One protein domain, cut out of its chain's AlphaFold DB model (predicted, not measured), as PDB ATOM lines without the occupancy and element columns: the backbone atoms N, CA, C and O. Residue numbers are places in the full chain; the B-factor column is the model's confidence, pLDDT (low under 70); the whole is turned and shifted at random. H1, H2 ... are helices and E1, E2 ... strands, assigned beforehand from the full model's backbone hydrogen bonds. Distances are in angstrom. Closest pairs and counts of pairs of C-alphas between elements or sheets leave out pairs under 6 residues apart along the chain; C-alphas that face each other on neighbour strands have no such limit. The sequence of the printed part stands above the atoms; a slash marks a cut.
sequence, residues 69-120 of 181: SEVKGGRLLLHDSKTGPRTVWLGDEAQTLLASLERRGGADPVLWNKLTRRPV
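Overview. This is residues 69 to 120 of the 181 residues of the protein "Tyr recombinase domain-containing protein" of Novosphingobium sp. THN1 (UniProt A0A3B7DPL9). What is the picture? With little regular structure, a hairpin of two short strands, E1 and E2, makes one end, helix H1 follows, and unnamed residues 100 to 120 lie toward the other end. What is its make-up? The 52 printed residues hold E1, E2 and H1 in that order; the sheet, E1 - E2, is antiparallel, and the class is mixed, with 16 residues in named elements. It is only just loose, close to compact: radius of gyration of the C-alphas 12.0 A, spans 32 by 26 by 15 A.

Arrangement. How do the strands pair? E1, residues 75 to 78, and E2, residues 86 to 89, form an antiparallel hairpin at 160 degrees; N 76 and O 88, 2.8 A apart, are within hydrogen-bond range. Where is the helix? H1, residues 92 to 99, is only just apart from E1, closest C-alphas 8.4 A; its O i to N i+4 pairs are each within hydrogen-bond range.

Along the chain. Where does E1 begin? C-alpha 75 is at (-43.435, -9.291, -20.289); E1 measures 9.5 A and E2 10.0 A. Where does H1 end? C-alpha 99 is at (-41.475, -12.391, -8.494), and H1 measures 10.4 A.

Size, cuts and confidence. How large is it? The farthest C-alphas, Gly 84 and Leu 115, are 32.9 A apart; the printed part has no cut and no long link. Where is confidence low? pLDDT is under 70 in 27 residues, among them 79 to 98.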
ATOM      1  N   SER A  69     -52.465 -13.806 -15.022       89.81
ATOM      2  CA  SER A  69     -52.608 -14.459 -16.323       89.81
ATOM      3  C   SER A  69     -51.931 -13.656 -17.436       89.81
ATOM      4  O   SER A  69     -51.391 -14.258 -18.368       89.81
ATOM      5  N   GLU A  70     -51.869 -12.335 -17.273       82.12
ATOM      6  CA  GLU A  70     -51.259 -11.373 -18.191       82.12
ATOM      7  C   GLU A  70     -49.748 -11.215 -17.963       82.12
ATOM      8  O   GLU A  70     -49.044 -10.695 -18.827       82.12
ATOM      9  N   VAL A  71     -49.213 -11.703 -16.838       84.25
ATOM     10  CA  VAL A  71     -47.769 -11.717 -16.554       84.25
ATOM     11  C   VAL A  71     -47.147 -12.986 -17.143       84.25
ATOM     12  O   VAL A  71     -47.410 -14.097 -16.681       84.25
ATOM     13  N   LYS A  72     -46.305 -12.839 -18.174       81.81
ATOM     14  CA  LYS A  72     -45.678 -13.955 -18.901       81.81
ATOM     15  C   LYS A  72     -44.162 -13.786 -18.960       81.81
ATOM     16  O   LYS A  72     -43.641 -13.227 -19.923       81.81
ATOM     17  N   GLY A  73     -43.449 -14.302 -17.961       79.06
ATOM     18  CA  GLY A  73     -41.994 -14.129 -17.870       79.06
ATOM     19  C   GLY A  73     -41.629 -12.643 -17.820       79.06
ATOM     20  O   GLY A  73     -42.264 -11.882 -17.095       79.06
ATOM     21  N   GLY A  74     -40.677 -12.209 -18.647       70.31
ATOM     22  CA  GLY A  74     -40.235 -10.811 -18.729       70.31
ATOM     23  C   GLY A  74     -41.171  -9.849 -19.470       70.31
ATOM     24  O   GLY A  74     -40.714  -8.832 -19.989       70.31
ATOM     25  N   ARG A  75     -42.469 -10.151 -19.584       69.56
ATOM     26  CA  ARG A  75     -43.435  -9.291 -20.289       69.56
ATOM     27  C   ARG A  75     -44.842  -9.338 -19.701       69.56
ATOM     28  O   ARG A  75     -45.271 -10.345 -19.143       69.56
ATOM     29  N   LEU A  76     -45.575  -8.247 -19.908       75.69
ATOM     30  CA  LEU A  76     -47.005  -8.109 -19.646       75.69
ATOM     31  C   LEU A  76     -47.776  -8.158 -20.963       75.69
ATOM     32  O   LEU A  76     -47.427  -7.456 -21.914       75.69
ATOM     33  N   LEU A  77     -48.834  -8.958 -21.009       78.81
ATOM     34  CA  LEU A  77     -49.782  -9.039 -22.115       78.81
ATOM     35  C   LEU A  77     -51.066  -8.329 -21.701       78.81
ATOM     36  O   LEU A  77     -51.925  -8.928 -21.076       78.81
ATOM     37  N   LEU A  78     -51.180  -7.041 -22.014       76.19
ATOM     38  CA  LEU A  78     -52.345  -6.245 -21.637       76.19
ATOM     39  C   LEU A  78     -53.440  -6.470 -22.677       76.19
ATOM     40  O   LEU A  78     -53.311  -5.980 -23.803       76.19
ATOM     41  N   HIS A  79     -54.484  -7.219 -22.320       67.56
ATOM     42  CA  HIS A  79     -55.582  -7.541 -23.239       67.56
ATOM     43  C   HIS A  79     -56.634  -6.428 -23.293       67.56
ATOM     44  O   HIS A  79     -57.073  -6.059 -24.382       67.56
ATOM     45  N   ASP A  80     -56.968  -5.845 -22.138       60.41
ATOM     46  CA  ASP A  80     -57.925  -4.746 -22.008       60.41
ATOM     47  C   ASP A  80     -57.193  -3.434 -21.707       60.41
ATOM     48  O   ASP A  80     -56.965  -3.035 -20.565       60.41
ATOM     49  N   SER A  81     -56.732  -2.768 -22.763       57.06
ATOM     50  CA  SER A  81     -56.201  -1.417 -22.640       57.06
ATOM     51  C   SER A  81     -57.049  -0.463 -23.466       57.06
ATOM     52  O   SER A  81     -57.483  -0.805 -24.565       57.06
ATOM     53  N   LYS A  82     -57.209   0.780 -22.982       48.94
ATOM     54  CA  LYS A  82     -57.905   1.896 -23.669       48.94
ATOM     55  C   LYS A  82     -57.464   2.103 -25.132       48.94
ATOM     56  O   LYS A  82     -58.086   2.854 -25.877       48.94
ATOM     57  N   THR A  83     -56.356   1.488 -25.523       49.16
ATOM     58  CA  THR A  83     -55.681   1.638 -26.805       49.16
ATOM     59  C   THR A  83     -55.562   0.323 -27.585       49.16
ATOM     60  O   THR A  83     -54.824   0.268 -28.561       49.16
ATOM     61  N   GLY A  84     -56.272  -0.725 -27.157       54.53
ATOM     62  CA  GLY A  84     -56.209  -2.076 -27.715       54.53
ATOM     63  C   GLY A  84     -55.133  -2.961 -27.067       54.53
ATOM     64  O   GLY A  84     -54.361  -2.484 -26.227       54.53
ATOM     65  N   PRO A  85     -55.071  -4.253 -27.429       66.56
ATOM     66  CA  PRO A  85     -54.123  -5.190 -26.841       66.56
ATOM     67  C   PRO A  85     -52.671  -4.788 -27.103       66.56
ATOM     68  O   PRO A  85     -52.323  -4.371 -28.211       66.56
ATOM     69  N   ARG A  86     -51.796  -4.926 -26.101       63.88
ATOM     70  CA  ARG A  86     -50.366  -4.611 -26.258       63.88
ATOM     71  C   ARG A  86     -49.464  -5.389 -25.312       63.88
ATOM     72  O   ARG A  86     -49.844  -5.718 -24.193       63.88
ATOM     73  N   THR A  87     -48.226  -5.601 -25.748       65.50
ATOM     74  CA  THR A  87     -47.170  -6.220 -24.941       65.50
ATOM     75  C   THR A  87     -46.242  -5.158 -24.361       65.50
ATOM     76  O   THR A  87     -45.780  -4.279 -25.085       65.50
ATOM     77  N   VAL A  88     -45.948  -5.260 -23.065       66.62
ATOM     78  CA  VAL A  88     -44.954  -4.429 -22.373       66.62
ATOM     79  C   VAL A  88     -43.825  -5.328 -21.891       66.62
ATOM     80  O   VAL A  88     -44.071  -6.248 -21.118       66.62
ATOM     81  N   TRP A  89     -42.600  -5.072 -22.336       62.12
ATOM     82  CA  TRP A  89     -41.413  -5.772 -21.844       62.12
ATOM     83  C   TRP A  89     -40.952  -5.173 -20.516       62.12
ATOM     84  O   TRP A  89     -41.047  -3.962 -20.308       62.12
ATOM     85  N   LEU A  90     -40.495  -6.030 -19.610       58.59
ATOM     86  CA  LEU A  90     -40.095  -5.670 -18.257       58.59
ATOM     87  C   LEU A  90     -38.577  -5.767 -18.116       58.59
ATOM     88  O   LEU A  90     -37.990  -6.781 -18.482       58.59
ATOM     89  N   GLY A  91     -37.963  -4.739 -17.531       50.28
ATOM     90  CA  GLY A  91     -36.578  -4.815 -17.063       50.28
ATOM     91  C   GLY A  91     -36.435  -5.731 -15.845       50.28
ATOM     92  O   GLY A  91     -37.430  -6.086 -15.201       50.28
ATOM     93  N   ASP A  92     -35.202  -6.099 -15.523       53.44
ATOM     94  CA  ASP A  92     -34.883  -7.103 -14.503       53.44
ATOM     95  C   ASP A  92     -35.367  -6.704 -13.102       53.44
ATOM     96  O   ASP A  92     -35.864  -7.541 -12.344       53.44
ATOM     97  N   GLU A  93     -35.334  -5.413 -12.766       53.19
ATOM     98  CA  GLU A  93     -35.832  -4.897 -11.490       53.19
ATOM     99  C   GLU A  93     -37.349  -5.073 -11.364       53.19
ATOM    100  O   GLU A  93     -37.859  -5.457 -10.309       53.19
ATOM    101  N   ALA A  94     -38.087  -4.835 -12.452       60.59
ATOM    102  CA  ALA A  94     -39.535  -5.012 -12.480       60.59
ATOM    103  C   ALA A  94     -39.916  -6.497 -12.403       60.59
ATOM    104  O   ALA A  94     -40.864  -6.852 -11.702       60.59
ATOM    105  N   GLN A  95     -39.158  -7.367 -13.075       62.12
ATOM    106  CA  GLN A  95     -39.337  -8.816 -12.991       62.12
ATOM    107  C   GLN A  95     -39.062  -9.336 -11.575       62.12
ATOM    108  O   GLN A  95     -39.870 -10.086 -11.029       62.12
ATOM    109  N   THR A  96     -37.977  -8.877 -10.948       64.38
ATOM    110  CA  THR A  96     -37.612  -9.229  -9.567       64.38
ATOM    111  C   THR A  96     -38.687  -8.784  -8.576       64.38
ATOM    112  O   THR A  96     -39.090  -9.549  -7.698       64.38
ATOM    113  N   LEU A  97     -39.206  -7.561  -8.732       66.25
ATOM    114  CA  LEU A  97     -40.305  -7.068  -7.908       66.25
ATOM    115  C   LEU A  97     -41.560  -7.931  -8.077       66.25
ATOM    116  O   LEU A  97     -42.134  -8.344  -7.073       66.25
ATOM    117  N   LEU A  98     -41.971  -8.229  -9.314       67.75
ATOM    118  CA  LEU A  98     -43.131  -9.087  -9.571       67.75
ATOM    119  C   LEU A  98     -42.949 -10.481  -8.965       67.75
ATOM    120  O   LEU A  98     -43.871 -10.974  -8.327       67.75
ATOM    121  N   ALA A  99     -41.766 -11.085  -9.083       74.69
ATOM    122  CA  ALA A  99     -41.475 -12.391  -8.494       74.69
ATOM    123  C   ALA A  99     -41.605 -12.405  -6.958       74.69
ATOM    124  O   ALA A  99     -41.898 -13.446  -6.376       74.69
ATOM    125  N   SER A 100     -41.429 -11.254  -6.300       72.56
ATOM    126  CA  SER A 100     -41.600 -11.122  -4.847       72.56
ATOM    127  C   SER A 100     -43.059 -10.974  -4.391       72.56
ATOM    128  O   SER A 100     -43.341 -11.060  -3.193       72.56
ATOM    129  N   LEU A 101     -43.991 -10.713  -5.314       73.94
ATOM    130  CA  LEU A 101     -45.402 -10.541  -4.984       73.94
ATOM    131  C   LEU A 101     -46.101 -11.893  -4.819       73.94
ATOM    132  O   LEU A 101     -45.812 -12.876  -5.495       73.94
ATOM    133  N   GLU A 102     -47.080 -11.925  -3.920       76.12
ATOM    134  CA  GLU A 102     -47.871 -13.123  -3.663       76.12
ATOM    135  C   GLU A 102     -48.784 -13.452  -4.852       76.12
ATOM    136  O   GLU A 102     -49.605 -12.631  -5.277       76.12
ATOM    137  N   ARG A 103     -48.679 -14.689  -5.347       85.00
ATOM    138  CA  ARG A 103     -49.488 -15.206  -6.448       85.00
ATOM    139  C   ARG A 103     -50.509 -16.212  -5.930       85.00
ATOM    140  O   ARG A 103     -50.144 -17.288  -5.473       85.00
ATOM    141  N   ARG A 104     -51.788 -15.849  -6.029       83.62
ATOM    142  CA  ARG A 104     -52.920 -16.646  -5.520       83.62
ATOM    143  C   ARG A 104     -53.608 -17.464  -6.618       83.62
ATOM    144  O   ARG A 104     -54.024 -18.589  -6.372       83.62
ATOM    145  N   GLY A 105     -53.618 -16.947  -7.844       86.12
ATOM    146  CA  GLY A 105     -54.267 -17.568  -8.993       86.12
ATOM    147  C   GLY A 105     -54.035 -16.758 -10.265       86.12
ATOM    148  O   GLY A 105     -53.587 -15.615 -10.211       86.12
ATOM    149  N   GLY A 106     -54.303 -17.353 -11.430       86.19
ATOM    150  CA  GLY A 106     -54.096 -16.693 -12.725       86.19
ATOM    151  C   GLY A 106     -55.007 -15.480 -12.937       86.19
ATOM    152  O   GLY A 106     -54.536 -14.429 -13.352       86.19
ATOM    153  N   ALA A 107     -56.292 -15.603 -12.611       86.56
ATOM    154  CA  ALA A 107     -57.259 -14.511 -12.749       86.56
ATOM    155  C   ALA A 107     -57.162 -13.463 -11.625       86.56
ATOM    156  O   ALA A 107     -57.842 -12.439 -11.675       86.56
ATOM    157  N   ASP A 108     -56.329 -13.700 -10.607       85.50
ATOM    158  CA  ASP A 108     -56.212 -12.777  -9.487       85.50
ATOM    159  C   ASP A 108     -55.434 -11.516  -9.874       85.50
ATOM    160  O   ASP A 108     -54.414 -11.605 -10.572       85.50
ATOM    161  N   PRO A 109     -55.844 -10.345  -9.354       81.81
ATOM    162  CA  PRO A 109     -55.094  -9.112  -9.524       81.81
ATOM    163  C   PRO A 109     -53.691  -9.214  -8.931       81.81
ATOM    164  O   PRO A 109     -53.512  -9.692  -7.802       81.81
ATOM    165  N   VAL A 110     -52.714  -8.704  -9.681       79.56
ATOM    166  CA  VAL A 110     -51.307  -8.615  -9.264       79.56
ATOM    167  C   VAL A 110     -51.173  -7.675  -8.067       79.56
ATOM    168  O   VAL A 110     -50.507  -7.998  -7.084       79.56
ATOM    169  N   LEU A 111     -51.843  -6.519  -8.113       72.56
ATOM    170  CA  LEU A 111     -51.857  -5.563  -7.010       72.56
ATOM    171  C   LEU A 111     -52.963  -5.909  -6.012       72.56
ATOM    172  O   LEU A 111     -54.129  -5.539  -6.169       72.56
ATOM    173  N   TRP A 112     -52.577  -6.599  -4.943       71.00
ATOM    174  CA  TRP A 112     -53.479  -7.017  -3.876       71.00
ATOM    175  C   TRP A 112     -53.148  -6.356  -2.543       71.00
ATOM    176  O   TRP A 112     -51.996  -6.324  -2.110       71.00
ATOM    177  N   ASN A 113     -54.177  -5.872  -1.849       69.81
ATOM    178  CA  ASN A 113     -54.035  -5.375  -0.491       69.81
ATOM    179  C   ASN A 113     -54.289  -6.515   0.506       69.81
ATOM    180  O   ASN A 113     -55.421  -6.970   0.674       69.81
ATOM    181  N   LYS A 114     -53.229  -6.952   1.197       65.62
ATOM    182  CA  LYS A 114     -53.305  -8.034   2.192       65.62
ATOM    183  C   LYS A 114     -54.170  -7.680   3.406       65.62
ATOM    184  O   LYS A 114     -54.835  -8.560   3.937       65.62
ATOM    185  N   LEU A 115     -54.194  -6.408   3.813       61.91
ATOM    186  CA  LEU A 115     -54.947  -5.944   4.982       61.91
ATOM    187  C   LEU A 115     -56.448  -5.917   4.703       61.91
ATOM    188  O   LEU A 115     -57.243  -6.380   5.512       61.91
ATOM    189  N   THR A 116     -56.844  -5.391   3.543       69.00
ATOM    190  CA  THR A 116     -58.266  -5.276   3.184       69.00
ATOM    191  C   THR A 116     -58.801  -6.505   2.458       69.00
ATOM    192  O   THR A 116     -60.001  -6.576   2.206       69.00
ATOM    193  N   ARG A 117     -57.925  -7.458   2.101       73.44
ATOM    194  CA  ARG A 117     -58.226  -8.632   1.267       73.44
ATOM    195  C   ARG A 117     -58.993  -8.255  -0.003       73.44
ATOM    196  O   ARG A 117     -59.944  -8.930  -0.395       73.44
ATOM    197  N   ARG A 118     -58.589  -7.151  -0.634       73.19
ATOM    198  CA  ARG A 118     -59.198  -6.628  -1.862       73.19
ATOM    199  C   ARG A 118     -58.121  -6.183  -2.856       73.19
ATOM    200  O   ARG A 118     -57.017  -5.826  -2.435       73.19
ATOM    201  N   PRO A 119     -58.430  -6.152  -4.163       68.25
ATOM    202  CA  PRO A 119     -57.533  -5.577  -5.159       68.25
ATOM    203  C   PRO A 119     -57.275  -4.098  -4.875       68.25
ATOM    204  O   PRO A 119     -58.166  -3.379  -4.407       68.25
ATOM    205  N   VAL A 120     -56.073  -3.624  -5.185       68.12
ATOM    206  CA  VAL A 120     -55.771  -2.193  -5.123       68.12
ATOM    207  C   VAL A 120     -56.443  -1.506  -6.306       68.12
ATOM    208  O   VAL A 120     -56.011  -1.641  -7.442       68.12
TER     209      VAL A 120